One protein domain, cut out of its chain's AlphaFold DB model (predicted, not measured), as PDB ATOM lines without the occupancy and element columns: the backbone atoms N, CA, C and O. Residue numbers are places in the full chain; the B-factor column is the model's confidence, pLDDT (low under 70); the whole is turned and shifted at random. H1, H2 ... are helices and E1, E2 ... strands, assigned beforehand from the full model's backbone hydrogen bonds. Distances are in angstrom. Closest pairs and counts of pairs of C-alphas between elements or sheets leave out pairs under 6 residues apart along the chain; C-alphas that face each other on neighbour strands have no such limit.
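Overview. This is residues 288 to 488 of the 586 residues of the protein "Tox-URI2 domain-containing protein" of Polystyrenella longa (UniProt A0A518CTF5). Two long strands, E6 and E11, run side by side as an arch that joins two lobes, each strand bending sharply on its way. In one lobe E3, E2 and E5 continue the sheet from one leg of the arch, and the bend of E5 turns the hairpin of E4 and E5 toward one face, with the short helix H1 at the far side; in the other lobe E7 and E10 pair with the second leg, and two small hairpins, E8 with E9 and E12 with E13, fill the space within the arch. The printed part has 201 residues, with one named helix and thirteen named strands; along the chain E1 to E3 come first, then H1, then E4 to E13; the class is mostly strand, and the largest sheet is branched, with its neighbour pairs antiparallel. The whole is compact, with a radius of gyration of the C-alphas of 17.3 A and spans of 49 by 41 by 26 A.

Along the chain. E1, residues 288 to 293, begins at C-alpha 288 at (-38.668, -64.703, 2.479). After residues 294 to 324, which hold no named element, E2 is residues 325 to 333, 25.5 A long, and E3 is residues 339 to 347, 25.3 A. H1, residues 348 to 353, follows at once. E4 is residues 361 to 366 and E5 residues 371 to 382, 24.4 A from first to last C-alpha, bending by 86 degrees at residue 374. E6, residues 392 to 410, measures 24.5 A and bends by 121 degrees at residue 402, whose C-alpha is at (-35.950, -31.810, 14.027). E7 is residues 417 to 419, E8 residues 424 to 427, E9 residues 432 to 435 and E10 residues 444 to 447. E11, residues 450 to 471, is the longest strand by residues; it measures 21.7 A and bends by 143 degrees at residue 456. E12 is residues 476 to 479, and E13, residues 484 to 487, ends at C-alpha 487 at (-31.702, -52.195, 18.943).

Arrangement. The largest sheet is strongly twisted, and E6 has three neighbours in it. E3 and E7 lie on one side of E6, with N 343 and O 397 at 3.0 A and N 406 and O 419 at 2.7 A. E11 lies on the other side, antiparallel, with N 398 and O 468 at 2.9 A and N 407 and O 458 at 2.7 A. E2 and E3 form a hairpin, with N 328 and O 344 at 2.8 A. On the other side of E2 lies E5, with N 329 and O 379 at 2.9 A. E5 pairs with the edge strand E4 over residues 371 to 376, with N 364 and O 373 at 2.9 A. The edge strand E10 forms a hairpin with E11, with N 445 and O 452 at 2.8 A. H1 is on this sheet at a height of 4.6 A, over none of the strands; both of its O i to N i+4 pairs are within hydrogen-bond range. The hairpin of E8 and E9 has N 425 and O 434 at 2.8 A, and that of E12 and E13 has N 484 and O 479 at 2.7 A. The closest C-alphas of E8 and E13, Phe 425 and Val 486, are 4.5 A apart; those of E10 and E13, Thr 447 and Val 484, are 4.2 A apart. E1 pairs with no named strand, and residues 302 to 303 pair antiparallel with residues 392 to 393 of E6.

Size, cuts and confidence. The two C-alphas farthest apart, those of Gly 359 and Gly 442, are 49.9 A apart. The printed part has no cut, and the link from E1 to E2, 31 residues, is long. The mean pLDDT of the printed part is 86.3; residues 309 to 316, 334 to 337, 353 to 354 and 363 to 373 are under 70.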
ATOM      1  N   THR A 288     -39.805 -65.473   2.989       86.25
ATOM      2  CA  THR A 288     -38.668 -64.703   2.479       86.25
ATOM      3  C   THR A 288     -38.547 -63.410   3.265       86.25
ATOM      4  O   THR A 288     -39.464 -63.029   3.991       86.25
ATOM      5  N   THR A 289     -37.416 -62.729   3.143       90.44
ATOM      6  CA  THR A 289     -37.253 -61.409   3.747       90.44
ATOM      7  C   THR A 289     -37.764 -60.339   2.792       90.44
ATOM      8  O   THR A 289     -37.173 -60.102   1.740       90.44
ATOM      9  N   GLY A 290     -38.868 -59.697   3.172       92.94
ATOM     10  CA  GLY A 290     -39.342 -58.457   2.570       92.94
ATOM     11  C   GLY A 290     -38.742 -57.238   3.273       92.94
ATOM     12  O   GLY A 290     -38.205 -57.343   4.375       92.94
ATOM     13  N   HIS A 291     -38.864 -56.070   2.644       94.56
ATOM     14  CA  HIS A 291     -38.403 -54.796   3.199       94.56
ATOM     15  C   HIS A 291     -39.514 -53.754   3.126       94.56
ATOM     16  O   HIS A 291     -40.174 -53.618   2.095       94.56
ATOM     17  N   LYS A 292     -39.726 -53.023   4.219       95.69
ATOM     18  CA  LYS A 292     -40.708 -51.937   4.308       95.69
ATOM     19  C   LYS A 292     -40.061 -50.708   4.929       95.69
ATOM     20  O   LYS A 292     -39.221 -50.850   5.810       95.69
ATOM     21  N   ARG A 293     -40.434 -49.511   4.482       97.31
ATOM     22  CA  ARG A 293     -39.938 -48.270   5.085       97.31
ATOM     23  C   ARG A 293     -40.425 -48.133   6.525       97.31
ATOM     24  O   ARG A 293     -41.576 -48.445   6.820       97.31
ATOM     25  N   ILE A 294     -39.566 -47.642   7.411       95.69
ATOM     26  CA  ILE A 294     -39.888 -47.504   8.834       95.69
ATOM     27  C   ILE A 294     -41.060 -46.543   9.078       95.69
ATOM     28  O   ILE A 294     -41.818 -46.741  10.022       95.69
ATOM     29  N   ASP A 295     -41.258 -45.544   8.210       95.81
ATOM     30  CA  ASP A 295     -42.385 -44.608   8.296       95.81
ATOM     31  C   ASP A 295     -43.738 -45.194   7.857       95.81
ATOM     32  O   ASP A 295     -44.779 -44.596   8.125       95.81
ATOM     33  N   GLU A 296     -43.731 -46.373   7.232       96.38
ATOM     34  CA  GLU A 296     -44.920 -47.130   6.823       96.38
ATOM     35  C   GLU A 296     -45.252 -48.285   7.785       96.38
ATOM     36  O   GLU A 296     -46.226 -49.016   7.574       96.38
ATOM     37  N   ILE A 297     -44.437 -48.497   8.825       95.19
ATOM     38  CA  ILE A 297     -44.668 -49.531   9.835       95.19
ATOM     39  C   ILE A 297     -45.607 -48.994  10.910       95.19
ATOM     40  O   ILE A 297     -45.426 -47.898  11.432       95.19
ATOM     41  N   THR A 298     -46.598 -49.805  11.271       95.00
ATOM     42  CA  THR A 298     -47.564 -49.529  12.339       95.00
ATOM     43  C   THR A 298     -47.514 -50.634  13.391       95.00
ATOM     44  O   THR A 298     -47.107 -51.760  13.068       95.00
ATOM     45  N   PRO A 299     -47.964 -50.381  14.634       94.56
ATOM     46  CA  PRO A 299     -48.098 -51.448  15.612       94.56
ATOM     47  C   PRO A 299     -48.981 -52.587  15.086       94.56
ATOM     48  O   PRO A 299     -49.914 -52.364  14.313       94.56
ATOM     49  N   GLY A 300     -48.649 -53.812  15.476       93.50
ATOM     50  CA  GLY A 300     -49.247 -55.045  14.972       93.50
ATOM     51  C   GLY A 300     -48.528 -55.668  13.771       93.50
ATOM     52  O   GLY A 300     -48.697 -56.858  13.510       93.50
ATOM     53  N   PHE A 301     -47.674 -54.911  13.077       94.56
ATOM     54  CA  PHE A 301     -46.817 -55.451  12.019       94.56
ATOM     55  C   PHE A 301     -45.751 -56.391  12.601       94.56
ATOM     56  O   PHE A 301     -45.304 -56.188  13.727       94.56
ATOM     57  N   LYS A 302     -45.319 -57.409  11.847       94.31
ATOM     58  CA  LYS A 302     -44.242 -58.319  12.268       94.31
ATOM     59  C   LYS A 302     -42.931 -57.987  11.573       94.31
ATOM     60  O   LYS A 302     -42.932 -57.728  10.376       94.31
ATOM     61  N   VAL A 303     -41.823 -58.039  12.307       94.00
ATOM     62  CA  VAL A 303     -40.462 -57.808  11.796       94.00
ATOM     63  C   VAL A 303     -39.541 -58.965  12.171       94.00
ATOM     64  O   VAL A 303     -39.817 -59.705  13.122       94.00
ATOM     65  N   TRP A 304     -38.448 -59.138  11.426       92.69
ATOM     66  CA  TRP A 304     -37.382 -60.035  11.868       92.69
ATOM     67  C   TRP A 304     -36.699 -59.433  13.093       92.69
ATOM     68  O   TRP A 304     -36.295 -58.270  13.077       92.69
ATOM     69  N   ALA A 305     -36.603 -60.228  14.153       84.75
ATOM     70  CA  ALA A 305     -36.001 -59.839  15.414       84.75
ATOM     71  C   ALA A 305     -35.438 -61.093  16.080       84.75
ATOM     72  O   ALA A 305     -36.192 -61.945  16.547       84.75
ATOM     73  N   GLU A 306     -34.116 -61.211  16.085       81.75
ATOM     74  CA  GLU A 306     -33.394 -62.243  16.823       81.75
ATOM     75  C   GLU A 306     -32.315 -61.544  17.642       81.75
ATOM     76  O   GLU A 306     -31.330 -61.042  17.103       81.75
ATOM     77  N   ASN A 307     -32.534 -61.443  18.954       78.81
ATOM     78  CA  ASN A 307     -31.578 -60.788  19.831       78.81
ATOM     79  C   ASN A 307     -30.456 -61.780  20.191       78.81
ATOM     80  O   ASN A 307     -30.740 -62.821  20.787       78.81
ATOM     81  N   PRO A 308     -29.179 -61.491  19.870       71.56
ATOM     82  CA  PRO A 308     -28.053 -62.344  20.257       71.56
ATOM     83  C   PRO A 308     -27.782 -62.321  21.772       71.56
ATOM     84  O   PRO A 308     -26.961 -63.092  22.273       71.56
ATOM     85  N   THR A 309     -28.441 -61.427  22.510       66.62
ATOM     86  CA  THR A 309     -28.369 -61.329  23.967       66.62
ATOM     87  C   THR A 309     -29.583 -61.981  24.631       66.62
ATOM     88  O   THR A 309     -30.668 -62.037  24.064       66.62
ATOM     89  N   ASP A 310     -29.426 -62.412  25.885       60.41
ATOM     90  CA  ASP A 310     -30.521 -62.963  26.701       60.41
ATOM     91  C   ASP A 310     -31.461 -61.857  27.267       60.41
ATOM     92  O   ASP A 310     -32.082 -62.030  28.320       60.41
ATOM     93  N   GLU A 311     -31.534 -60.685  26.623       62.09
ATOM     94  CA  GLU A 311     -32.299 -59.503  27.059       62.09
ATOM     95  C   GLU A 311     -33.731 -59.552  26.511       62.09
ATOM     96  O   GLU A 311     -34.119 -58.782  25.640       62.09
ATOM     97  N   GLN A 312     -34.516 -60.498  27.028       65.56
ATOM     98  CA  GLN A 312     -35.923 -60.663  26.671       65.56
ATOM     99  C   GLN A 312     -36.848 -59.998  27.690       65.56
ATOM    100  O   GLN A 312     -36.730 -60.228  28.900       65.56
ATOM    101  N   ASP A 313     -37.802 -59.221  27.191       64.31
ATOM    102  CA  ASP A 313     -38.774 -58.494  27.996       64.31
ATOM    103  C   ASP A 313     -40.189 -59.064  27.858       64.31
ATOM    104  O   ASP A 313     -40.851 -58.959  26.829       64.31
ATOM    105  N   TYR A 314     -40.664 -59.658  28.945       68.56
ATOM    106  CA  TYR A 314     -41.985 -60.266  29.025       68.56
ATOM    107  C   TYR A 314     -42.955 -59.437  29.873       68.56
ATOM    108  O   TYR A 314     -43.936 -60.002  30.357       68.56
ATOM    109  N   GLU A 315     -42.702 -58.136  30.087       58.97
ATOM    110  CA  GLU A 315     -43.568 -57.254  30.891       58.97
ATOM    111  C   GLU A 315     -45.046 -57.367  30.487       58.97
ATOM    112  O   GLU A 315     -45.917 -57.490  31.347       58.97
ATOM    113  N   PHE A 316     -45.320 -57.430  29.182       64.19
ATOM    114  CA  PHE A 316     -46.671 -57.582  28.630       64.19
ATOM    115  C   PHE A 316     -46.958 -58.990  28.087       64.19
ATOM    116  O   PHE A 316     -47.931 -59.193  27.367       64.19
ATOM    117  N   GLY A 317     -46.129 -59.975  28.437       70.19
ATOM    118  CA  GLY A 317     -46.218 -61.345  27.935       70.19
ATOM    119  C   GLY A 317     -45.441 -61.589  26.637       70.19
ATOM    120  O   GLY A 317     -44.850 -60.686  26.046       70.19
ATOM    121  N   ALA A 318     -45.418 -62.857  26.217       75.19
ATOM    122  CA  ALA A 318     -44.623 -63.320  25.076       75.19
ATOM    123  C   ALA A 318     -45.235 -62.981  23.706       75.19
ATOM    124  O   ALA A 318     -44.497 -62.863  22.730       75.19
ATOM    125  N   ASP A 319     -46.559 -62.816  23.652       84.56
ATOM    126  CA  ASP A 319     -47.331 -62.579  22.433       84.56
ATOM    127  C   ASP A 319     -48.373 -61.475  22.660       84.56
ATOM    128  O   ASP A 319     -48.819 -61.244  23.788       84.56
ATOM    129  N   VAL A 320     -48.758 -60.769  21.594       87.00
ATOM    130  CA  VAL A 320     -49.898 -59.841  21.607       87.00
ATOM    131  C   VAL A 320     -51.193 -60.642  21.523       87.00
ATOM    132  O   VAL A 320     -51.352 -61.455  20.614       87.00
ATOM    133  N   ASP A 321     -52.142 -60.371  22.420       91.06
ATOM    134  CA  ASP A 321     -53.504 -60.907  22.340       91.06
ATOM    135  C   ASP A 321     -54.448 -59.874  21.695       91.06
ATOM    136  O   ASP A 321     -54.839 -58.899  22.347       91.06
ATOM    137  N   PRO A 322     -54.886 -60.077  20.438       93.06
ATOM    138  CA  PRO A 322     -55.718 -59.101  19.742       93.06
ATOM    139  C   PRO A 322     -57.084 -58.852  20.394       93.06
ATOM    140  O   PRO A 322     -57.715 -57.831  20.119       93.06
ATOM    141  N   GLN A 323     -57.572 -59.767  21.241       92.31
ATOM    142  CA  GLN A 323     -58.871 -59.609  21.899       92.31
ATOM    143  C   GLN A 323     -58.803 -58.649  23.085       92.31
ATOM    144  O   GLN A 323     -59.754 -57.903  23.336       92.31
ATOM    145  N   THR A 324     -57.690 -58.670  23.817       91.69
ATOM    146  CA  THR A 324     -57.522 -57.890  25.050       91.69
ATOM    147  C   THR A 324     -56.701 -56.625  24.844       91.69
ATOM    148  O   THR A 324     -56.815 -55.700  25.647       91.69
ATOM    149  N   TRP A 325     -55.909 -56.531  23.777       93.88
ATOM    150  CA  TRP A 325     -55.064 -55.368  23.517       93.88
ATOM    151  C   TRP A 325     -55.805 -54.254  22.769       93.88
ATOM    152  O   TRP A 325     -56.791 -54.475  22.056       93.88
ATOM    153  N   LYS A 326     -55.329 -53.024  22.958       94.75
ATOM    154  CA  LYS A 326     -55.847 -51.801  22.337       94.75
ATOM    155  C   LYS A 326     -54.706 -50.981  21.759       94.75
ATOM    156  O   LYS A 326     -53.610 -50.953  22.320       94.75
ATOM    157  N   LEU A 327     -54.989 -50.318  20.643       96.62
ATOM    158  CA  LEU A 327     -54.068 -49.402  19.985       96.62
ATOM    159  C   LEU A 327     -54.367 -47.976  20.447       96.62
ATOM    160  O   LEU A 327     -55.464 -47.473  20.236       96.62
ATOM    161  N   LEU A 328     -53.394 -47.326  21.069       93.81
ATOM    162  CA  LEU A 328     -53.467 -45.937  21.489       93.81
ATOM    163  C   LEU A 328     -52.698 -45.079  20.501       93.81
ATOM    164  O   LEU A 328     -51.568 -45.405  20.147       93.81
ATOM    165  N   THR A 329     -53.285 -43.952  20.118       96.38
ATOM    166  CA  THR A 329     -52.553 -42.861  19.472       96.38
ATOM    167  C   THR A 329     -52.338 -41.773  20.504       96.38
ATOM    168  O   THR A 329     -53.305 -41.240  21.051       96.38
ATOM    169  N   LEU A 330     -51.078 -41.459  20.784       89.88
ATOM    170  CA  LEU A 330     -50.677 -40.478  21.779       89.88
ATOM    171  C   LEU A 330     -49.874 -39.354  21.134       89.88
ATOM    172  O   LEU A 330     -49.200 -39.538  20.116       89.88
ATOM    173  N   LYS A 331     -49.902 -38.196  21.782       91.25
ATOM    174  CA  LYS A 331     -49.115 -37.039  21.384       91.25
ATOM    175  C   LYS A 331     -48.423 -36.421  22.585       91.25
ATOM    176  O   LYS A 331     -49.041 -36.171  23.615       91.25
ATOM    177  N   ILE A 332     -47.140 -36.119  22.417       84.44
ATOM    178  CA  ILE A 332     -46.369 -35.325  23.372       84.44
ATOM    179  C   ILE A 332     -46.007 -34.007  22.698       84.44
ATOM    180  O   ILE A 332     -45.398 -33.989  21.624       84.44
ATOM    181  N   ILE A 333     -46.373 -32.904  23.345       78.94
ATOM    182  CA  ILE A 333     -45.922 -31.563  22.980       78.94
ATOM    183  C   ILE A 333     -44.814 -31.192  23.959       78.94
ATOM    184  O   ILE A 333     -45.057 -31.053  25.154       78.94
ATOM    185  N   GLN A 334     -43.590 -31.064  23.456       69.62
ATOM    186  CA  GLN A 334     -42.458 -30.620  24.266       69.62
ATOM    187  C   GLN A 334     -42.482 -29.097  24.448       69.62
ATOM    188  O   GLN A 334     -43.119 -28.370  23.684       69.62
ATOM    189  N   GLU A 335     -41.743 -28.598  25.441       63.78
ATOM    190  CA  GLU A 335     -41.636 -27.158  25.725       63.78
ATOM    191  C   GLU A 335     -41.077 -26.343  24.548       63.78
ATOM    192  O   GLU A 335     -41.437 -25.182  24.367       63.78
ATOM    193  N   ASP A 336     -40.242 -26.955  23.704       63.22
ATOM    194  CA  ASP A 336     -39.713 -26.353  22.474       63.22
ATOM    195  C   ASP A 336     -40.720 -26.365  21.306       63.22
ATOM    196  O   ASP A 336     -40.360 -26.083  20.165       63.22
ATOM    197  N   SER A 337     -41.989 -26.688  21.586       65.94
ATOM    198  CA  SER A 337     -43.068 -26.893  20.614       65.94
ATOM    199  C   SER A 337     -42.829 -28.046  19.632       65.94
ATOM    200  O   SER A 337     -43.611 -28.215  18.693       65.94
ATOM    201  N   SER A 338     -41.790 -28.867  19.827       71.19
ATOM    202  CA  SER A 338     -41.596 -30.059  19.011       71.19
ATOM    203  C   SER A 338     -42.592 -31.146  19.412       71.19
ATOM    204  O   SER A 338     -42.824 -31.447  20.587       71.19
ATOM    205  N   GLN A 339     -43.213 -31.732  18.395       79.44
ATOM    206  CA  GLN A 339     -44.227 -32.760  18.553       79.44
ATOM    207  C   GLN A 339     -43.596 -34.142  18.404       79.44
ATOM    208  O   GLN A 339     -42.778 -34.377  17.510       79.44
ATOM    209  N   THR A 340     -44.005 -35.045  19.287       84.12
ATOM    210  CA  THR A 340     -43.747 -36.476  19.170       84.12
ATOM    211  C   THR A 340     -45.080 -37.189  19.004       84.12
ATOM    212  O   THR A 340     -45.940 -37.088  19.883       84.12
ATOM    213  N   ASP A 341     -45.228 -37.900  17.887       90.38
ATOM    214  CA  ASP A 341     -46.374 -38.774  17.638       90.38
ATOM    215  C   ASP A 341     -46.003 -40.191  18.065       90.38
ATOM    216  O   ASP A 341     -44.913 -40.675  17.740       90.38
ATOM    217  N   ILE A 342     -46.900 -40.845  18.797       89.31
ATOM    218  CA  ILE A 342     -46.674 -42.187  19.328       89.31
ATOM    219  C   ILE A 342     -47.899 -43.039  19.033       89.31
ATOM    220  O   ILE A 342     -49.028 -42.613  19.275       89.31
ATOM    221  N   GLN A 343     -47.682 -44.265  18.572       93.88
ATOM    222  CA  GLN A 343     -48.708 -45.299  18.610       93.88
ATOM    223  C   GLN A 343     -48.247 -46.414  19.540       93.88
ATOM    224  O   GLN A 343     -47.138 -46.914  19.372       93.88
ATOM    225  N   LEU A 344     -49.075 -46.798  20.513       88.88
ATOM    226  CA  LEU A 344     -48.781 -47.866  21.473       88.88
ATOM    227  C   LEU A 344     -49.841 -48.957  21.390       88.88
ATOM    228  O   LEU A 344     -51.029 -48.688  21.515       88.88
ATOM    229  N   LEU A 345     -49.412 -50.200  21.258       90.38
ATOM    230  CA  LEU A 345     -50.238 -51.386  21.409       90.38
ATOM    231  C   LEU A 345     -50.004 -51.932  22.821       90.38
ATOM    232  O   LEU A 345     -48.876 -52.293  23.171       90.38
ATOM    233  N   ARG A 346     -51.055 -51.941  23.653       86.00
ATOM    234  CA  ARG A 346     -50.985 -52.365  25.065       86.00
ATOM    235  C   ARG A 346     -52.219 -53.176  25.498       86.00
ATOM    236  O   ARG A 346     -53.298 -52.968  24.939       86.00
ATOM    237  N   PRO A 347     -52.104 -54.071  26.501       82.31
ATOM    238  CA  PRO A 347     -53.251 -54.776  27.080       82.31
ATOM    239  C   PRO A 347     -54.264 -53.812  27.715       82.31
ATOM    240  O   PRO A 347     -53.869 -52.847  28.362       82.31
ATOM    241  N   ALA A 348     -55.566 -54.098  27.635       85.12
ATOM    242  CA  ALA A 348     -56.612 -53.269  28.252       85.12
ATOM    243  C   ALA A 348     -56.454 -53.092  29.777       85.12
ATOM    244  O   ALA A 348     -56.870 -52.073  30.333       85.12
ATOM    245  N   GLU A 349     -55.830 -54.055  30.461       73.31
ATOM    246  CA  GLU A 349     -55.490 -53.925  31.881       73.31
ATOM    247  C   GLU A 349     -54.495 -52.781  32.119       73.31
ATOM    248  O   GLU A 349     -54.704 -51.967  33.014       73.31
ATOM    249  N   TRP A 350     -53.474 -52.648  31.263       81.38
ATOM    250  CA  TRP A 350     -52.518 -51.539  31.335       81.38
ATOM    251  C   TRP A 350     -53.220 -50.190  31.161       81.38
ATOM    252  O   TRP A 350     -52.959 -49.261  31.918       81.38
ATOM    253  N   LEU A 351     -54.168 -50.095  30.225       80.31
ATOM    254  CA  LEU A 351     -54.946 -48.872  29.991       80.31
ATOM    255  C   LEU A 351     -55.743 -48.484  31.239       80.31
ATOM    256  O   LEU A 351     -55.760 -47.320  31.623       80.31
ATOM    257  N   THR A 352     -56.362 -49.473  31.887       74.81
ATOM    258  CA  THR A 352     -57.127 -49.279  33.127       74.81
ATOM    259  C   THR A 352     -56.227 -48.794  34.265       74.81
ATOM    260  O   THR A 352     -56.608 -47.894  35.007       74.81
ATOM    261  N   LEU A 353     -55.016 -49.351  34.386       66.44
ATOM    262  CA  LEU A 353     -54.030 -48.934  35.389       66.44
ATOM    263  C   LEU A 353     -53.525 -47.503  35.170       66.44
ATOM    264  O   LEU A 353     -53.254 -46.806  36.145       66.44
ATOM    265  N   GLN A 354     -53.409 -47.069  33.914       68.69
ATOM    266  CA  GLN A 354     -52.988 -45.711  33.560       68.69
ATOM    267  C   GLN A 354     -54.138 -44.692  33.537       68.69
ATOM    268  O   GLN A 354     -53.893 -43.527  33.238       68.69
ATOM    269  N   ASP A 355     -55.381 -45.112  33.810       76.31
ATOM    270  CA  ASP A 355     -56.592 -44.299  33.592       76.31
ATOM    271  C   ASP A 355     -56.642 -43.692  32.170       76.31
ATOM    272  O   ASP A 355     -57.035 -42.543  31.953       76.31
ATOM    273  N   ALA A 356     -56.185 -44.469  31.179       78.94
ATOM    274  CA  ALA A 356     -56.053 -44.027  29.799       78.94
ATOM    275  C   ALA A 356     -57.426 -43.950  29.116       78.94
ATOM    276  O   ALA A 356     -58.026 -44.965  28.761       78.94
ATOM    277  N   GLU A 357     -57.891 -42.728  28.871       91.50
ATOM    278  CA  GLU A 357     -59.106 -42.433  28.112       91.50
ATOM    279  C   GLU A 357     -58.819 -41.364  27.057       91.50
ATOM    280  O   GLU A 357     -57.998 -40.472  27.271       91.50
ATOM    281  N   THR A 358     -59.521 -41.417  25.924       96.00
ATOM    282  CA  THR A 358     -59.417 -40.395  24.875       96.00
ATOM    283  C   THR A 358     -59.674 -38.993  25.439       96.00
ATOM    284  O   THR A 358     -60.706 -38.740  26.059       96.00
ATOM    285  N   GLY A 359     -58.743 -38.073  25.193       92.19
ATOM    286  CA  GLY A 359     -58.755 -36.693  25.679       92.19
ATOM    287  C   GLY A 359     -58.099 -36.485  27.049       92.19
ATOM    288  O   GLY A 359     -57.929 -35.335  27.455       92.19
ATOM    289  N   LYS A 360     -57.713 -37.550  27.766       88.94
ATOM    290  CA  LYS A 360     -56.911 -37.444  28.994       88.94
ATOM    291  C   LYS A 360     -55.414 -37.442  28.679       88.94
ATOM    292  O   LYS A 360     -54.979 -37.874  27.613       88.94
ATOM    293  N   THR A 361     -54.619 -36.976  29.636       81.19
ATOM    294  CA  THR A 361     -53.161 -37.128  29.634       81.19
ATOM    295  C   THR A 361     -52.761 -38.273  30.550       81.19
ATOM    296  O   THR A 361     -53.299 -38.382  31.651       81.19
ATOM    297  N   ILE A 362     -51.819 -39.095  30.100       74.62
ATOM    298  CA  ILE A 362     -51.240 -40.177  30.895       74.62
ATOM    299  C   ILE A 362     -49.733 -39.968  31.067       74.62
ATOM    300  O   ILE A 362     -49.073 -39.531  30.114       74.62
ATOM    301  N   PRO A 363     -49.161 -40.332  32.228       64.00
ATOM    302  CA  PRO A 363     -47.719 -40.338  32.396       64.00
ATOM    303  C   PRO A 363     -47.122 -41.450  31.532       64.00
ATOM    304  O   PRO A 363     -47.443 -42.628  31.695       64.00
ATOM    305  N   LEU A 364     -46.235 -41.087  30.606       64.19
ATOM    306  CA  LEU A 364     -45.540 -42.040  29.753       64.19
ATOM    307  C   LEU A 364     -44.049 -42.056  30.083       64.19
ATOM    308  O   LEU A 364     -43.336 -41.073  29.878       64.19
ATOM    309  N   PHE A 365     -43.585 -43.208  30.560       59.41
ATOM    310  CA  PHE A 365     -42.185 -43.461  30.868       59.41
ATOM    311  C   PHE A 365     -41.640 -44.539  29.932       59.41
ATOM    312  O   PHE A 365     -41.900 -45.723  30.116       59.41
ATOM    313  N   ILE A 366     -40.882 -44.114  28.922       59.91
ATOM    314  CA  ILE A 366     -40.159 -44.982  27.986       59.91
ATOM    315  C   ILE A 366     -38.677 -44.564  28.016       59.91
ATOM    316  O   ILE A 366     -38.215 -43.787  27.165       59.91
ATOM    317  N   PRO A 367     -37.906 -45.037  29.019       51.69
ATOM    318  CA  PRO A 367     -36.475 -44.750  29.180       51.69
ATOM    319  C   PRO A 367     -35.642 -44.999  27.929       51.69
ATOM    320  O   PRO A 367     -34.633 -44.322  27.697       51.69
ATOM    321  N   GLU A 368     -36.063 -45.994  27.162       51.50
ATOM    322  CA  GLU A 368     -35.533 -46.492  25.904       51.50
ATOM    323  C   GLU A 368     -35.437 -45.364  24.877       51.50
ATOM    324  O   GLU A 368     -34.398 -45.139  24.255       51.50
ATOM    325  N   LEU A 369     -36.487 -44.559  24.806       56.03
ATOM    326  CA  LEU A 369     -36.587 -43.406  23.928       56.03
ATOM    327  C   LEU A 369     -36.305 -42.106  24.651       56.03
ATOM    328  O   LEU A 369     -36.319 -41.066  24.016       56.03
ATOM    329  N   GLY A 370     -36.019 -42.160  25.953       56.81
ATOM    330  CA  GLY A 370     -35.839 -40.973  26.774       56.81
ATOM    331  C   GLY A 370     -37.128 -40.177  26.987       56.81
ATOM    332  O   GLY A 370     -37.060 -38.995  27.315       56.81
ATOM    333  N   ILE A 371     -38.281 -40.824  26.813       59.44
ATOM    334  CA  ILE A 371     -39.586 -40.233  27.083       59.44
ATOM    335  C   ILE A 371     -39.880 -40.418  28.571       59.44
ATOM    336  O   ILE A 371     -39.891 -41.535  29.076       59.44
ATOM    337  N   ASP A 372     -40.089 -39.308  29.261       62.78
ATOM    338  CA  ASP A 372     -40.573 -39.235  30.638       62.78
ATOM    339  C   ASP A 372     -41.435 -37.974  30.718       62.78
ATOM    340  O   ASP A 372     -40.948 -36.878  31.005       62.78
ATOM    341  N   SER A 373     -42.673 -38.088  30.237       63.47
ATOM    342  CA  SER A 373     -43.564 -36.945  30.032       63.47
ATOM    343  C   SER A 373     -45.020 -37.378  30.038       63.47
ATOM    344  O   SER A 373     -45.352 -38.506  29.683       63.47
ATOM    345  N   GLU A 374     -45.900 -36.432  30.350       72.50
ATOM    346  CA  GLU A 374     -47.325 -36.570  30.074       72.50
ATOM    347  C   GLU A 374     -47.550 -36.644  28.559       72.50
ATOM    348  O   GLU A 374     -46.992 -35.843  27.796       72.50
ATOM    349  N   ALA A 375     -48.360 -37.608  28.137       79.25
ATOM    350  CA  ALA A 375     -48.786 -37.800  26.761       79.25
ATOM    351  C   ALA A 375     -50.309 -37.685  26.680       79.25
ATOM    352  O   ALA A 375     -51.031 -38.324  27.441       79.25
ATOM    353  N   GLU A 376     -50.804 -36.872  25.752       90.19
ATOM    354  CA  GLU A 376     -52.233 -36.750  25.476       90.19
ATOM    355  C   GLU A 376     -52.709 -37.967  24.681       90.19
ATOM    356  O   GLU A 376     -52.145 -38.291  23.632       90.19
ATOM    357  N   VAL A 377     -53.757 -38.631  25.166       93.44
ATOM    358  CA  VAL A 377     -54.405 -39.746  24.479       93.44
ATOM    359  C   VAL A 377     -55.365 -39.188  23.435       93.44
ATOM    360  O   VAL A 377     -56.433 -38.680  23.763       93.44
ATOM    361  N   LEU A 378     -55.012 -39.304  22.158       96.06
ATOM    362  CA  LEU A 378     -55.829 -38.793  21.057       96.06
ATOM    363  C   LEU A 378     -56.906 -39.783  20.618       96.06
ATOM    364  O   LEU A 378     -57.994 -39.375  20.216       96.06
ATOM    365  N   ASN A 379     -56.596 -41.080  20.650       97.06
ATOM    366  CA  ASN A 379     -57.519 -42.129  20.234       97.06
ATOM    367  C   ASN A 379     -57.174 -43.465  20.899       97.06
ATOM    368  O   ASN A 379     -56.001 -43.735  21.167       97.06
ATOM    369  N   ILE A 380     -58.190 -44.304  21.108       96.56
ATOM    370  CA  ILE A 380     -58.056 -45.689  21.569       96.56
ATOM    371  C   ILE A 380     -58.898 -46.574  20.647       96.56
ATOM    372  O   ILE A 380     -60.124 -46.479  20.614       96.56
ATOM    373  N   GLU A 381     -58.234 -47.460  19.918       97.12
ATOM    374  CA  GLU A 381     -58.825 -48.334  18.908       97.12
ATOM    375  C   GLU A 381     -58.679 -49.809  19.297       97.12
ATOM    376  O   GLU A 381     -57.961 -50.181  20.234       97.12
ATOM    377  N   ALA A 382     -59.394 -50.683  18.585       96.88
ATOM    378  CA  ALA A 382     -59.171 -52.120  18.699       96.88
ATOM    379  C   ALA A 382     -57.741 -52.483  18.263       96.88
ATOM    380  O   ALA A 382     -57.139 -51.777  17.453       96.88
ATOM    381  N   CYS A 383     -57.204 -53.588  18.788       96.00
ATOM    382  CA  CYS A 383     -55.952 -54.135  18.281       96.00
ATOM    383  C   CYS A 383     -56.069 -54.368  16.763       96.00
ATOM    384  O   CYS A 383     -57.061 -54.964  16.326       96.00
ATOM    385  N   PRO A 384     -55.086 -53.925  15.959       95.19
ATOM    386  CA  PRO A 384     -55.035 -54.273  14.547       95.19
ATOM    387  C   PRO A 384     -54.882 -55.788  14.368       95.19
ATOM    388  O   PRO A 384     -54.496 -56.510  15.292       95.19
ATOM    389  N   GLU A 385     -55.184 -56.276  13.167       92.44
ATOM    390  CA  GLU A 385     -54.968 -57.682  12.832       92.44
ATOM    391  C   GLU A 385     -53.472 -58.017  12.904       92.44
ATOM    392  O   GLU A 385     -52.641 -57.353  12.282       92.44
ATOM    393  N   ILE A 386     -53.138 -59.050  13.679       92.88
ATOM    394  CA  ILE A 386     -51.765 -59.525  13.826       92.88
ATOM    395  C   ILE A 386     -51.555 -60.678  12.842       92.88
ATOM    396  O   ILE A 386     -52.213 -61.714  12.985       92.88
ATOM    397  N   PRO A 387     -50.647 -60.548  11.857       88.62
ATOM    398  CA  PRO A 387     -50.418 -61.607  10.890       88.62
ATOM    399  C   PRO A 387     -49.876 -62.864  11.580       88.62
ATOM    400  O   PRO A 387     -49.053 -62.811  12.503       88.62
ATOM    401  N   SER A 388     -50.328 -64.025  11.109       85.94
ATOM    402  CA  SER A 388     -49.719 -65.305  11.479       85.94
ATOM    403  C   SER A 388     -48.306 -65.413  10.890       85.94
ATOM    404  O   SER A 388     -47.928 -64.637  10.019       85.94
ATOM    405  N   GLY A 389     -47.498 -66.346  11.398       85.06
ATOM    406  CA  GLY A 389     -46.131 -66.562  10.908       85.06
ATOM    407  C   GLY A 389     -45.024 -66.085  11.856       85.06
ATOM    408  O   GLY A 389     -45.318 -65.660  12.979       85.06
ATOM    409  N   PRO A 390     -43.754 -66.219  11.436       89.12
ATOM    410  CA  PRO A 390     -42.577 -65.938  12.249       89.12
ATOM    411  C   PRO A 390     -42.373 -64.430  12.449       89.12
ATOM    412  O   PRO A 390     -43.122 -63.615  11.918       89.12
ATOM    413  N   GLY A 391     -41.343 -64.065  13.212       90.94
ATOM    414  CA  GLY A 391     -41.023 -62.678  13.544       90.94
ATOM    415  C   GLY A 391     -41.749 -62.168  14.788       90.94
ATOM    416  O   GLY A 391     -42.597 -62.848  15.373       90.94
ATOM    417  N   ARG A 392     -41.392 -60.952  15.202       91.62
ATOM    418  CA  ARG A 392     -41.919 -60.300  16.404       91.62
ATOM    419  C   ARG A 392     -42.814 -59.134  16.055       91.62
ATOM    420  O   ARG A 392     -42.585 -58.439  15.070       91.62
ATOM    421  N   VAL A 393     -43.842 -58.943  16.875       93.12
ATOM    422  CA  VAL A 393     -44.831 -57.885  16.686       93.12
ATOM    423  C   VAL A 393     -44.238 -56.549  17.115       93.12
ATOM    424  O   VAL A 393     -43.672 -56.429  18.200       93.12
ATOM    425  N   VAL A 394     -44.399 -55.536  16.274       93.12
ATOM    426  CA  VAL A 394     -44.155 -54.140  16.622       93.12
ATOM    427  C   VAL A 394     -45.263 -53.695  17.573       93.12
ATOM    428  O   VAL A 394     -46.437 -53.680  17.204       93.12
ATOM    429  N   THR A 395     -44.911 -53.353  18.805       89.06
ATOM    430  CA  THR A 395     -45.843 -52.916  19.852       89.06
ATOM    431  C   THR A 395     -45.909 -51.408  19.982       89.06
ATOM    432  O   THR A 395     -46.871 -50.903  20.548       89.06
ATOM    433  N   ALA A 396     -44.946 -50.668  19.437       88.75
ATOM    434  CA  ALA A 396     -45.041 -49.220  19.372       88.75
ATOM    435  C   ALA A 396     -44.286 -48.624  18.191       88.75
ATOM    436  O   ALA A 396     -43.320 -49.200  17.689       88.75
ATOM    437  N   THR A 397     -44.725 -47.443  17.773       92.06
ATOM    438  CA  THR A 397     -44.038 -46.612  16.786       92.06
ATOM    439  C   THR A 397     -43.917 -45.194  17.313       92.06
ATOM    440  O   THR A 397     -44.799 -44.681  18.007       92.06
ATOM    441  N   PHE A 398     -42.797 -44.561  16.986       88.69
ATOM    442  CA  PHE A 398     -42.446 -43.234  17.472       88.69
ATOM    443  C   PHE A 398     -41.991 -42.388  16.305       88.69
ATOM    444  O   PHE A 398     -41.204 -42.851  15.481       88.69
ATOM    445  N   ARG A 399     -42.456 -41.143  16.255       91.31
ATOM    446  CA  ARG A 399     -42.075 -40.175  15.232       91.31
ATOM    447  C   ARG A 399     -41.678 -38.863  15.885       91.31
ATOM    448  O   ARG A 399     -42.457 -38.261  16.622       91.31
ATOM    449  N   HIS A 400     -40.490 -38.385  15.537       85.19
ATOM    450  CA  HIS A 400     -39.945 -37.119  16.009       85.19
ATOM    451  C   HIS A 400     -39.493 -36.266  14.833       85.19
ATOM    452  O   HIS A 400     -38.991 -36.781  13.840       85.19
ATOM    453  N   SER A 401     -39.602 -34.950  14.969       84.81
ATOM    454  CA  SER A 401     -39.073 -34.003  13.985       84.81
ATOM    455  C   SER A 401     -37.847 -33.273  14.530       84.81
ATOM    456  O   SER A 401     -37.661 -33.171  15.746       84.81
ATOM    457  N   GLY A 402     -37.012 -32.740  13.637       78.19
ATOM    458  CA  GLY A 402     -35.950 -31.810  14.027       78.19
ATOM    459  C   GLY A 402     -34.679 -32.455  14.580       78.19
ATOM    460  O   GLY A 402     -34.005 -31.826  15.392       78.19
ATOM    461  N   LYS A 403     -34.363 -33.706  14.220       82.69
ATOM    462  CA  LYS A 403     -33.200 -34.420  14.777       82.69
ATOM    463  C   LYS A 403     -31.999 -34.411  13.834       82.69
ATOM    464  O   LYS A 403     -32.157 -34.442  12.616       82.69
ATOM    465  N   GLU A 404     -30.811 -34.399  14.430       88.25
ATOM    466  CA  GLU A 404     -29.542 -34.632  13.738       88.25
ATOM    467  C   GLU A 404     -29.390 -36.121  13.411       88.25
ATOM    468  O   GLU A 404     -29.765 -36.991  14.206       88.25
ATOM    469  N   VAL A 405     -28.826 -36.403  12.239       93.81
ATOM    470  CA  VAL A 405     -28.679 -37.749  11.684       93.81
ATOM    471  C   VAL A 405     -27.250 -37.933  11.177       93.81
ATOM    472  O   VAL A 405     -26.617 -36.991  10.706       93.81
ATOM    473  N   LEU A 406     -26.749 -39.155  11.288       95.56
ATOM    474  CA  LEU A 406     -25.537 -39.647  10.656       95.56
ATOM    475  C   LEU A 406     -25.920 -40.584   9.513       95.56
ATOM    476  O   LEU A 406     -26.834 -41.395   9.650       95.56
ATOM    477  N   ASP A 407     -25.185 -40.499   8.418       97.31
ATOM    478  CA  ASP A 407     -25.137 -41.507   7.374       97.31
ATOM    479  C   ASP A 407     -24.106 -42.565   7.759       97.31
ATOM    480  O   ASP A 407     -22.898 -42.329   7.677       97.31
ATOM    481  N   VAL A 408     -24.599 -43.724   8.200       97.31
ATOM    482  CA  VAL A 408     -23.788 -44.910   8.495       97.31
ATOM    483  C   VAL A 408     -23.766 -45.782   7.247       97.31
ATOM    484  O   VAL A 408     -24.764 -46.411   6.886       97.31
ATOM    485  N   LYS A 409     -22.635 -45.797   6.545       97.88
ATOM    486  CA  LYS A 409     -22.456 -46.608   5.342       97.88
ATOM    487  C   LYS A 409     -21.902 -47.977   5.729       97.88
ATOM    488  O   LYS A 409     -20.813 -48.066   6.288       97.88
ATOM    489  N   ILE A 410     -22.650 -49.030   5.409       97.56
ATOM    490  CA  ILE A 410     -22.256 -50.432   5.600       97.56
ATOM    491  C   ILE A 410     -21.947 -51.043   4.233       97.56
ATOM    492  O   ILE A 410     -22.669 -50.777   3.270       97.56
ATOM    493  N   ALA A 411     -20.908 -51.873   4.143       96.31
ATOM    494  CA  ALA A 411     -20.438 -52.433   2.873       96.31
ATOM    495  C   ALA A 411     -21.490 -53.297   2.154       96.31
ATOM    496  O   ALA A 411     -21.565 -53.310   0.926       96.31
ATOM    497  N   SER A 412     -22.337 -54.004   2.908       92.62
ATOM    498  CA  SER A 412     -23.432 -54.812   2.355       92.62
ATOM    499  C   SER A 412     -24.650 -53.998   1.907       92.62
ATOM    500  O   SER A 412     -25.566 -54.566   1.318       92.62
ATOM    501  N   GLU A 413     -24.700 -52.697   2.191       94.19
ATOM    502  CA  GLU A 413     -25.847 -51.842   1.888       94.19
ATOM    503  C   GLU A 413     -25.560 -50.950   0.685       94.19
ATOM    504  O   GLU A 413     -24.524 -50.293   0.618       94.19
ATOM    505  N   ALA A 414     -26.492 -50.848  -0.264       91.50
ATOM    506  CA  ALA A 414     -26.322 -49.948  -1.408       91.50
ATOM    507  C   ALA A 414     -26.337 -48.466  -0.978       91.50
ATOM    508  O   ALA A 414     -25.481 -47.681  -1.395       91.50
ATOM    509  N   ALA A 415     -27.267 -48.097  -0.094       93.88
ATOM    510  CA  ALA A 415     -27.413 -46.753   0.462       93.88
ATOM    511  C   ALA A 415     -26.934 -46.697   1.921       93.88
ATOM    512  O   ALA A 415     -26.926 -47.709   2.615       93.88
ATOM    513  N   ALA A 416     -26.535 -45.513   2.390       96.06
ATOM    514  CA  ALA A 416     -26.217 -45.318   3.801       96.06
ATOM    515  C   ALA A 416     -27.492 -45.339   4.658       96.06
ATOM    516  O   ALA A 416     -28.540 -44.831   4.251       96.06
ATOM    517  N   ILE A 417     -27.385 -45.899   5.861       96.62
ATOM    518  CA  ILE A 417     -28.464 -45.929   6.843       96.62
ATOM    519  C   ILE A 417     -28.437 -44.604   7.606       96.62
ATOM    520  O   ILE A 417     -27.471 -44.304   8.308       96.62
ATOM    521  N   GLY A 418     -29.499 -43.808   7.473       96.12
ATOM    522  CA  GLY A 418     -29.631 -42.548   8.201       96.12
ATOM    523  C   GLY A 418     -30.098 -42.794   9.634       96.12
ATOM    524  O   GLY A 418     -31.290 -42.976   9.877       96.12
ATOM    525  N   ALA A 419     -29.178 -42.772  10.594       94.44
ATOM    526  CA  ALA A 419     -29.453 -43.029  12.005       94.44
ATOM    527  C   ALA A 419     -29.105 -41.817  12.874       94.44
ATOM    528  O   ALA A 419     -28.133 -41.111  12.626       94.44
ATOM    529  N   THR A 420     -29.850 -41.564  13.946       91.31
ATOM    530  CA  THR A 420     -29.411 -40.575  14.946       91.31
ATOM    531  C   THR A 420     -28.098 -41.034  15.599       91.31
ATOM    532  O   THR A 420     -27.962 -42.238  15.832       91.31
ATOM    533  N   PRO A 421     -27.202 -40.123  16.026       88.88
ATOM    534  CA  PRO A 421     -25.904 -40.467  16.625       88.88
ATOM    535  C   PRO A 421     -25.953 -41.530  17.730       88.88
ATOM    536  O   PRO A 421     -25.075 -42.373  17.848       88.88
ATOM    537  N   LYS A 422     -27.013 -41.517  18.540       85.06
ATOM    538  CA  LYS A 422     -27.157 -42.402  19.697       85.06
ATOM    539  C   LYS A 422     -27.704 -43.795  19.358       85.06
ATOM    540  O   LYS A 422     -27.749 -44.632  20.257       85.06
ATOM    541  N   HIS A 423     -28.138 -44.038  18.116       87.75
ATOM    542  CA  HIS A 423     -28.816 -45.285  17.767       87.75
ATOM    543  C   HIS A 423     -27.846 -46.478  17.865       87.75
ATOM    544  O   HIS A 423     -26.771 -46.415  17.271       87.75
ATOM    545  N   PRO A 424     -28.180 -47.535  18.622       88.06
ATOM    546  CA  PRO A 424     -27.320 -48.702  18.803       88.06
ATOM    547  C   PRO A 424     -27.350 -49.700  17.630       88.06
ATOM    548  O   PRO A 424     -28.409 -50.208  17.267       88.06
ATOM    549  N   PHE A 425     -26.172 -50.059  17.131       91.62
ATOM    550  CA  PHE A 425     -25.917 -51.148  16.186       91.62
ATOM    551  C   PHE A 425     -25.198 -52.290  16.903       91.62
ATOM    552  O   PHE A 425     -24.390 -52.045  17.802       91.62
ATOM    553  N   TRP A 426     -25.478 -53.539  16.533       91.31
ATOM    554  CA  TRP A 426     -24.713 -54.665  17.066       91.31
ATOM    555  C   TRP A 426     -23.309 -54.693  16.457       91.31
ATOM    556  O   TRP A 426     -23.168 -54.843  15.242       91.31
ATOM    557  N   SER A 427     -22.290 -54.576  17.309       88.62
ATOM    558  CA  SER A 427     -20.887 -54.760  16.937       88.62
ATOM    559  C   SER A 427     -20.467 -56.193  17.238       88.62
ATOM    560  O   SER A 427     -20.479 -56.615  18.401       88.62
ATOM    561  N   GLU A 428     -20.083 -56.934  16.202       89.38
ATOM    562  CA  GLU A 428     -19.563 -58.292  16.355       89.38
ATOM    563  C   GLU A 428     -18.178 -58.273  17.015       89.38
ATOM    564  O   GLU A 428     -17.905 -59.096  17.889       89.38
ATOM    565  N   ASP A 429     -17.357 -57.263  16.726       81.19
ATOM    566  CA  ASP A 429     -16.042 -57.089  17.354       81.19
ATOM    567  C   ASP A 429     -16.143 -56.912  18.875       81.19
ATOM    568  O   ASP A 429     -15.364 -57.478  19.648       81.19
ATOM    569  N   ARG A 430     -17.115 -56.108  19.328       79.19
ATOM    570  CA  ARG A 430     -17.273 -55.757  20.751       79.19
ATOM    571  C   ARG A 430     -18.281 -56.639  21.484       79.19
ATOM    572  O   ARG A 430     -18.342 -56.587  22.715       79.19
ATOM    573  N   GLN A 431     -19.052 -57.455  20.758       80.19
ATOM    574  CA  GLN A 431     -20.131 -58.294  21.296       80.19
ATOM    575  C   GLN A 431     -21.106 -57.486  22.174       80.19
ATOM    576  O   GLN A 431     -21.533 -57.917  23.257       80.19
ATOM    577  N   GLU A 432     -21.399 -56.262  21.734       78.31
ATOM    578  CA  GLU A 432     -22.324 -55.349  22.391       78.31
ATOM    579  C   GLU A 432     -22.975 -54.383  21.398       78.31
ATOM    580  O   GLU A 432     -22.490 -54.154  20.291       78.31
ATOM    581  N   PHE A 433     -24.089 -53.795  21.823       83.38
ATOM    582  CA  PHE A 433     -24.735 -52.710  21.102       83.38
ATOM    583  C   PHE A 433     -23.951 -51.406  21.281       83.38
ATOM    584  O   PHE A 433     -23.865 -50.873  22.391       83.38
ATOM    585  N   VAL A 434     -23.410 -50.887  20.181       84.31
ATOM    586  CA  VAL A 434     -22.571 -49.684  20.107       84.31
ATOM    587  C   VAL A 434     -23.342 -48.571  19.410       84.31
ATOM    588  O   VAL A 434     -24.047 -48.805  18.434       84.31
ATOM    589  N   ARG A 435     -23.230 -47.341  19.905       89.00
ATOM    590  CA  ARG A 435     -23.902 -46.187  19.297       89.00
ATOM    591  C   ARG A 435     -23.331 -45.876  17.918       89.00
ATOM    592  O   ARG A 435     -22.128 -46.003  17.717       89.00
ATOM    593  N   ALA A 436     -24.168 -45.368  17.021       90.62
ATOM    594  CA  ALA A 436     -23.771 -44.968  15.674       90.62
ATOM    595  C   ALA A 436     -22.581 -43.988  15.654       90.62
ATOM    596  O   ALA A 436     -21.731 -44.092  14.781       90.62
ATOM    597  N   ASP A 437     -22.491 -43.071  16.624       89.44
ATOM    598  CA  ASP A 437     -21.378 -42.118  16.759       89.44
ATOM    599  C   ASP A 437     -20.107 -42.681  17.417       89.44
ATOM    600  O   ASP A 437     -19.080 -42.006  17.447       89.44
ATOM    601  N   GLU A 438     -20.165 -43.905  17.942       89.56
ATOM    602  CA  GLU A 438     -19.042 -44.614  18.570       89.56
ATOM    603  C   GLU A 438     -18.575 -45.836  17.757       89.56
ATOM    604  O   GLU A 438     -17.593 -46.494  18.141       89.56
ATOM    605  N   LEU A 439     -19.269 -46.143  16.655       91.00
ATOM    606  CA  LEU A 439     -18.824 -47.099  15.649       91.00
ATOM    607  C   LEU A 439     -17.548 -46.589  14.971       91.00
ATOM    608  O   LEU A 439     -17.312 -45.384  14.854       91.00
ATOM    609  N   ARG A 440     -16.708 -47.522  14.534       93.50
ATOM    610  CA  ARG A 440     -15.454 -47.232  13.834       93.50
ATOM    611  C   ARG A 440     -15.522 -47.754  12.409       93.50
ATOM    612  O   ARG A 440     -16.156 -48.768  12.147       93.50
ATOM    613  N   GLU A 441     -14.832 -47.083  11.495       96.44
ATOM    614  CA  GLU A 441     -14.600 -47.637  10.161       96.44
ATOM    615  C   GLU A 441     -13.864 -48.980  10.277       96.44
ATOM    616  O   GLU A 441     -12.932 -49.124  11.073       96.44
ATOM    617  N   GLY A 442     -14.316 -49.965   9.507       95.44
ATOM    618  CA  GLY A 442     -13.858 -51.351   9.560       95.44
ATOM    619  C   GLY A 442     -14.496 -52.210  10.656       95.44
ATOM    620  O   GLY A 442     -14.256 -53.410  10.649       95.44
ATOM    621  N   GLU A 443     -15.299 -51.644  11.563       94.44
ATOM    622  CA  GLU A 443     -15.950 -52.410  12.634       94.44
ATOM    623  C   GLU A 443     -16.991 -53.384  12.075       94.44
ATOM    624  O   GLU A 443     -17.830 -52.992  11.254       94.44
ATOM    625  N   GLU A 444     -16.939 -54.641  12.522       96.88
ATOM    626  CA  GLU A 444     -17.852 -55.686  12.061       96.88
ATOM    627  C   GLU A 444     -19.240 -55.554  12.703       96.88
ATOM    628  O   GLU A 444     -19.387 -55.414  13.918       96.88
ATOM    629  N   VAL A 445     -20.280 -55.646  11.875       95.25
ATOM    630  CA  VAL A 445     -21.692 -55.591  12.273       95.25
ATOM    631  C   VAL A 445     -22.434 -56.840  11.809       95.25
ATOM    632  O   VAL A 445     -22.129 -57.407  10.757       95.25
ATOM    633  N   VAL A 446     -23.444 -57.259  12.569       93.56
ATOM    634  CA  VAL A 446     -24.293 -58.403  12.199       93.56
ATOM    635  C   VAL A 446     -25.393 -57.971  11.236       93.56
ATOM    636  O   VAL A 446     -26.018 -56.924  11.398       93.56
ATOM    637  N   THR A 447     -25.649 -58.818  10.243       93.62
ATOM    638  CA  THR A 447     -26.696 -58.677   9.229       93.62
ATOM    639  C   THR A 447     -27.510 -59.975   9.120       93.62
ATOM    640  O   THR A 447     -27.112 -61.005   9.665       93.62
ATOM    641  N   LEU A 448     -28.616 -59.982   8.367       90.50
ATOM    642  CA  LEU A 448     -29.383 -61.212   8.098       90.50
ATOM    643  C   LEU A 448     -28.609 -62.239   7.250       90.50
ATOM    644  O   LEU A 448     -29.014 -63.397   7.156       90.50
ATOM    645  N   HIS A 449     -27.503 -61.831   6.622       88.56
ATOM    646  CA  HIS A 449     -26.709 -62.660   5.713       88.56
ATOM    647  C   HIS A 449     -25.317 -63.010   6.266       88.56
ATOM    648  O   HIS A 449     -24.463 -63.481   5.516       88.56
ATOM    649  N   GLY A 450     -25.086 -62.805   7.569       90.69
ATOM    650  CA  GLY A 450     -23.784 -62.968   8.221       90.69
ATOM    651  C   GLY A 450     -23.250 -61.632   8.729       90.69
ATOM    652  O   GLY A 450     -24.028 -60.782   9.153       90.69
ATOM    653  N   THR A 451     -21.939 -61.422   8.689       94.19
ATOM    654  CA  THR A 451     -21.322 -60.153   9.099       94.19
ATOM    655  C   THR A 451     -21.039 -59.238   7.905       94.19
ATOM    656  O   THR A 451     -20.856 -59.683   6.771       94.19
ATOM    657  N   SER A 452     -21.019 -57.934   8.161       96.69
ATOM    658  CA  SER A 452     -20.519 -56.894   7.257       96.69
ATOM    659  C   SER A 452     -19.654 -55.918   8.055       96.69
ATOM    660  O   SER A 452     -19.414 -56.152   9.234       96.69
ATOM    661  N   HIS A 453     -19.188 -54.827   7.451       96.69
ATOM    662  CA  HIS A 453     -18.398 -53.817   8.152       96.69
ATOM    663  C   HIS A 453     -18.844 -52.394   7.818       96.69
ATOM    664  O   HIS A 453     -19.420 -52.125   6.756       96.69
ATOM    665  N   VAL A 454     -18.560 -51.481   8.742       97.94
ATOM    666  CA  VAL A 454     -18.774 -50.042   8.568       97.94
ATOM    667  C   VAL A 454     -17.727 -49.482   7.602       97.94
ATOM    668  O   VAL A 454     -16.533 -49.570   7.865       97.94
ATOM    669  N   GLU A 455     -18.151 -48.876   6.496       98.00
ATOM    670  CA  GLU A 455     -17.246 -48.209   5.546       98.00
ATOM    671  C   GLU A 455     -16.956 -46.765   5.955       98.00
ATOM    672  O   GLU A 455     -15.826 -46.307   5.841       98.00
ATOM    673  N   SER A 456     -17.983 -46.029   6.386       96.81
ATOM    674  CA  SER A 456     -17.850 -44.633   6.813       96.81
ATOM    675  C   SER A 456     -19.041 -44.180   7.648       96.81
ATOM    676  O   SER A 456     -20.140 -44.738   7.566       96.81
ATOM    677  N   ILE A 457     -18.817 -43.141   8.451       97.12
ATOM    678  CA  ILE A 457     -19.842 -42.481   9.262       97.12
ATOM    679  C   ILE A 457     -19.721 -40.982   9.018       97.12
ATOM    680  O   ILE A 457     -18.694 -40.377   9.326       97.12
ATOM    681  N   THR A 458     -20.762 -40.366   8.461       96.69
ATOM    682  CA  THR A 458     -20.732 -38.938   8.110       96.69
ATOM    683  C   THR A 458     -21.973 -38.203   8.613       96.69
ATOM    684  O   THR A 458     -23.050 -38.789   8.649       96.69
ATOM    685  N   PRO A 459     -21.880 -36.931   9.036       96.06
ATOM    686  CA  PRO A 459     -23.067 -36.159   9.397       96.06
ATOM    687  C   PRO A 459     -23.971 -35.911   8.184       96.06
ATOM    688  O   PRO A 459     -23.506 -35.419   7.155       96.06
ATOM    689  N   ARG A 460     -25.273 -36.170   8.330       94.12
ATOM    690  CA  ARG A 460     -26.288 -35.803   7.338       94.12
ATOM    691  C   ARG A 460     -26.761 -34.371   7.603       94.12
ATOM    692  O   ARG A 460     -27.066 -34.001   8.736       94.12
ATOM    693  N   ALA A 461     -26.786 -33.541   6.562       91.56
ATOM    694  CA  ALA A 461     -27.074 -32.118   6.705       91.56
ATOM    695  C   ALA A 461     -28.566 -31.829   6.949       91.56
ATOM    696  O   ALA A 461     -29.421 -32.191   6.142       91.56
ATOM    697  N   GLY A 462     -28.837 -31.040   7.990       87.00
ATOM    698  CA  GLY A 462     -30.155 -30.487   8.290       87.00
ATOM    699  C   GLY A 462     -30.954 -31.282   9.330       87.00
ATOM    700  O   GLY A 462     -30.553 -32.363   9.756       87.00
ATOM    701  N   PRO A 463     -32.078 -30.721   9.799       86.44
ATOM    702  CA  PRO A 463     -33.003 -31.431  10.668       86.44
ATOM    703  C   PRO A 463     -33.802 -32.473   9.882       86.44
ATOM    704  O   PRO A 463     -34.374 -32.165   8.837       86.44
ATOM    705  N   HIS A 464     -33.927 -33.678  10.433       90.56
ATOM    706  CA  HIS A 464     -34.709 -34.755   9.833       90.56
ATOM    707  C   HIS A 464     -35.873 -35.189  10.724       90.56
ATOM    708  O   HIS A 464     -35.817 -35.098  11.956       90.56
ATOM    709  N   THR A 465     -36.931 -35.679  10.079       92.06
ATOM    710  CA  THR A 465     -37.968 -36.473  10.742       92.06
ATOM    711  C   THR A 465     -37.461 -37.895  10.882       92.06
ATOM    712  O   THR A 465     -37.013 -38.497   9.904       92.06
ATOM    713  N   VAL A 466     -37.516 -38.411  12.101       91.94
ATOM    714  CA  VAL A 466     -36.962 -39.706  12.463       91.94
ATOM    715  C   VAL A 466     -37.990 -40.564  13.184       91.94
ATOM    716  O   VAL A 466     -38.902 -40.053  13.836       91.94
ATOM    717  N   TYR A 467     -37.814 -41.871  13.063       92.25
ATOM    718  CA  TYR A 467     -38.744 -42.899  13.478       92.25
ATOM    719  C   TYR A 467     -38.030 -43.948  14.324       92.25
ATOM    720  O   TYR A 467     -36.834 -44.192  14.143       92.25
ATOM    721  N   ASN A 468     -38.750 -44.571  15.247       90.44
ATOM    722  CA  ASN A 468     -38.276 -45.761  15.943       90.44
ATOM    723  C   ASN A 468     -39.441 -46.717  16.208       90.44
ATOM    724  O   ASN A 468     -40.607 -46.314  16.155       90.44
ATOM    725  N   LEU A 469     -39.106 -47.969  16.495       90.00
ATOM    726  CA  LEU A 469     -40.042 -49.041  16.786       90.00
ATOM    727  C   LEU A 469     -39.830 -49.534  18.224       90.00
ATOM    728  O   LEU A 469     -38.757 -49.380  18.803       90.00
ATOM    729  N   GLU A 470     -40.864 -50.131  18.798       85.94
ATOM    730  CA  GLU A 470     -40.758 -51.075  19.910       85.94
ATOM    731  C   GLU A 470     -41.228 -52.426  19.380       85.94
ATOM    732  O   GLU A 470     -42.265 -52.515  18.724       85.94
ATOM    733  N   VAL A 471     -40.449 -53.467  19.633       87.44
ATOM    734  CA  VAL A 471     -40.642 -54.823  19.127       87.44
ATOM    735  C   VAL A 471     -40.742 -55.728  20.336       87.44
ATOM    736  O   VAL A 471     -39.849 -55.734  21.183       87.44
ATOM    737  N   GLN A 472     -41.831 -56.484  20.398       82.62
ATOM    738  CA  GLN A 472     -42.165 -57.334  21.525       82.62
ATOM    739  C   GLN A 472     -41.041 -58.324  21.852       82.62
ATOM    740  O   GLN A 472     -40.513 -58.995  20.962       82.62
ATOM    741  N   VAL A 473     -40.753 -58.459  23.149       74.69
ATOM    742  CA  VAL A 473     -39.779 -59.381  23.753       74.69
ATOM    743  C   VAL A 473     -38.326 -59.064  23.432       74.69
ATOM    744  O   VAL A 473     -37.561 -58.797  24.353       74.69
ATOM    745  N   ASP A 474     -37.931 -59.110  22.165       78.56
ATOM    746  CA  ASP A 474     -36.514 -59.152  21.794       78.56
ATOM    747  C   ASP A 474     -35.867 -57.762  21.689       78.56
ATOM    748  O   ASP A 474     -34.643 -57.664  21.688       78.56
ATOM    749  N   HIS A 475     -36.659 -56.685  21.614       81.31
ATOM    750  CA  HIS A 475     -36.188 -55.290  21.570       81.31
ATOM    751  C   HIS A 475     -35.146 -54.961  20.483       81.31
ATOM    752  O   HIS A 475     -34.471 -53.934  20.540       81.31
ATOM    753  N   VAL A 476     -35.061 -55.787  19.442       88.50
ATOM    754  CA  VAL A 476     -34.185 -55.611  18.278       88.50
ATOM    755  C   VAL A 476     -34.978 -55.718  16.986       88.50
ATOM    756  O   VAL A 476     -36.089 -56.245  16.966       88.50
ATOM    757  N   TYR A 477     -34.391 -55.229  15.901       93.00
ATOM    758  CA  TYR A 477     -34.889 -55.414  14.543       93.00
ATOM    759  C   TYR A 477     -33.751 -55.243  13.539       93.00
ATOM    760  O   TYR A 477     -32.641 -54.843  13.892       93.00
ATOM    761  N   HIS A 478     -34.027 -55.564  12.279       95.00
ATOM    762  CA  HIS A 478     -33.055 -55.477  11.195       95.00
ATOM    763  C   HIS A 478     -33.412 -54.342  10.231       95.00
ATOM    764  O   HIS A 478     -34.559 -54.253   9.783       95.00
ATOM    765  N   VAL A 479     -32.433 -53.497   9.899       95.81
ATOM    766  CA  VAL A 479     -32.584 -52.338   9.001       95.81
ATOM    767  C   VAL A 479     -31.685 -52.427   7.770       95.81
ATOM    768  O   VAL A 479     -30.646 -53.074   7.794       95.81
ATOM    769  N   GLY A 480     -32.058 -51.744   6.691       94.38
ATOM    770  CA  GLY A 480     -31.370 -51.848   5.404       94.38
ATOM    771  C   GLY A 480     -31.752 -53.112   4.631       94.38
ATOM    772  O   GLY A 480     -32.516 -53.949   5.104       94.38
ATOM    773  N   THR A 481     -31.246 -53.219   3.407       92.44
ATOM    774  CA  THR A 481     -31.505 -54.326   2.470       92.44
ATOM    775  C   THR A 481     -30.766 -55.619   2.813       92.44
ATOM    776  O   THR A 481     -31.246 -56.703   2.492       92.44
ATOM    777  N   GLY A 482     -29.607 -55.519   3.459       89.88
ATOM    778  CA  GLY A 482     -28.869 -56.641   4.034       89.88
ATOM    779  C   GLY A 482     -29.340 -57.001   5.446       89.88
ATOM    780  O   GLY A 482     -28.943 -58.037   5.979       89.88
ATOM    781  N   GLY A 483     -30.197 -56.173   6.054       92.56
ATOM    782  CA  GLY A 483     -30.786 -56.414   7.364       92.56
ATOM    783  C   GLY A 483     -29.767 -56.321   8.495       92.56
ATOM    784  O   GLY A 483     -29.553 -57.293   9.213       92.56
ATOM    785  N   VAL A 484     -29.131 -55.166   8.658       95.31
ATOM    786  CA  VAL A 484     -28.211 -54.842   9.756       95.31
ATOM    787  C   VAL A 484     -28.954 -54.848  11.094       95.31
ATOM    788  O   VAL A 484     -29.996 -54.207  11.229       95.31
ATOM    789  N   LEU A 485     -28.423 -55.563  12.087       95.06
ATOM    790  CA  LEU A 485     -29.032 -55.720  13.406       95.06
ATOM    791  C   LEU A 485     -28.869 -54.454  14.257       95.06
ATOM    792  O   LEU A 485     -27.756 -54.005  14.552       95.06
ATOM    793  N   VAL A 486     -29.998 -53.915  14.708       91.94
ATOM    794  CA  VAL A 486     -30.087 -52.706  15.531       91.94
ATOM    795  C   VAL A 486     -31.018 -52.930  16.714       91.94
ATOM    796  O   VAL A 486     -31.798 -53.884  16.747       91.94
ATOM    797  N   HIS A 487     -30.923 -52.062  17.716       85.31
ATOM    798  CA  HIS A 487     -31.702 -52.195  18.943       85.31
ATOM    799  C   HIS A 487     -32.718 -51.054  19.093       85.31
ATOM    800  O   HIS A 487     -32.378 -49.889  18.901       85.31
ATOM    801  N   ASN A 488     -33.945 -51.363  19.531       72.56
ATOM    802  CA  ASN A 488     -35.038 -50.396  19.741       72.56
ATOM    803  C   ASN A 488     -34.695 -49.279  20.729       72.56
ATOM    804  O   ASN A 488     -35.370 -48.255  20.753       72.56
TER     805      ASN A 488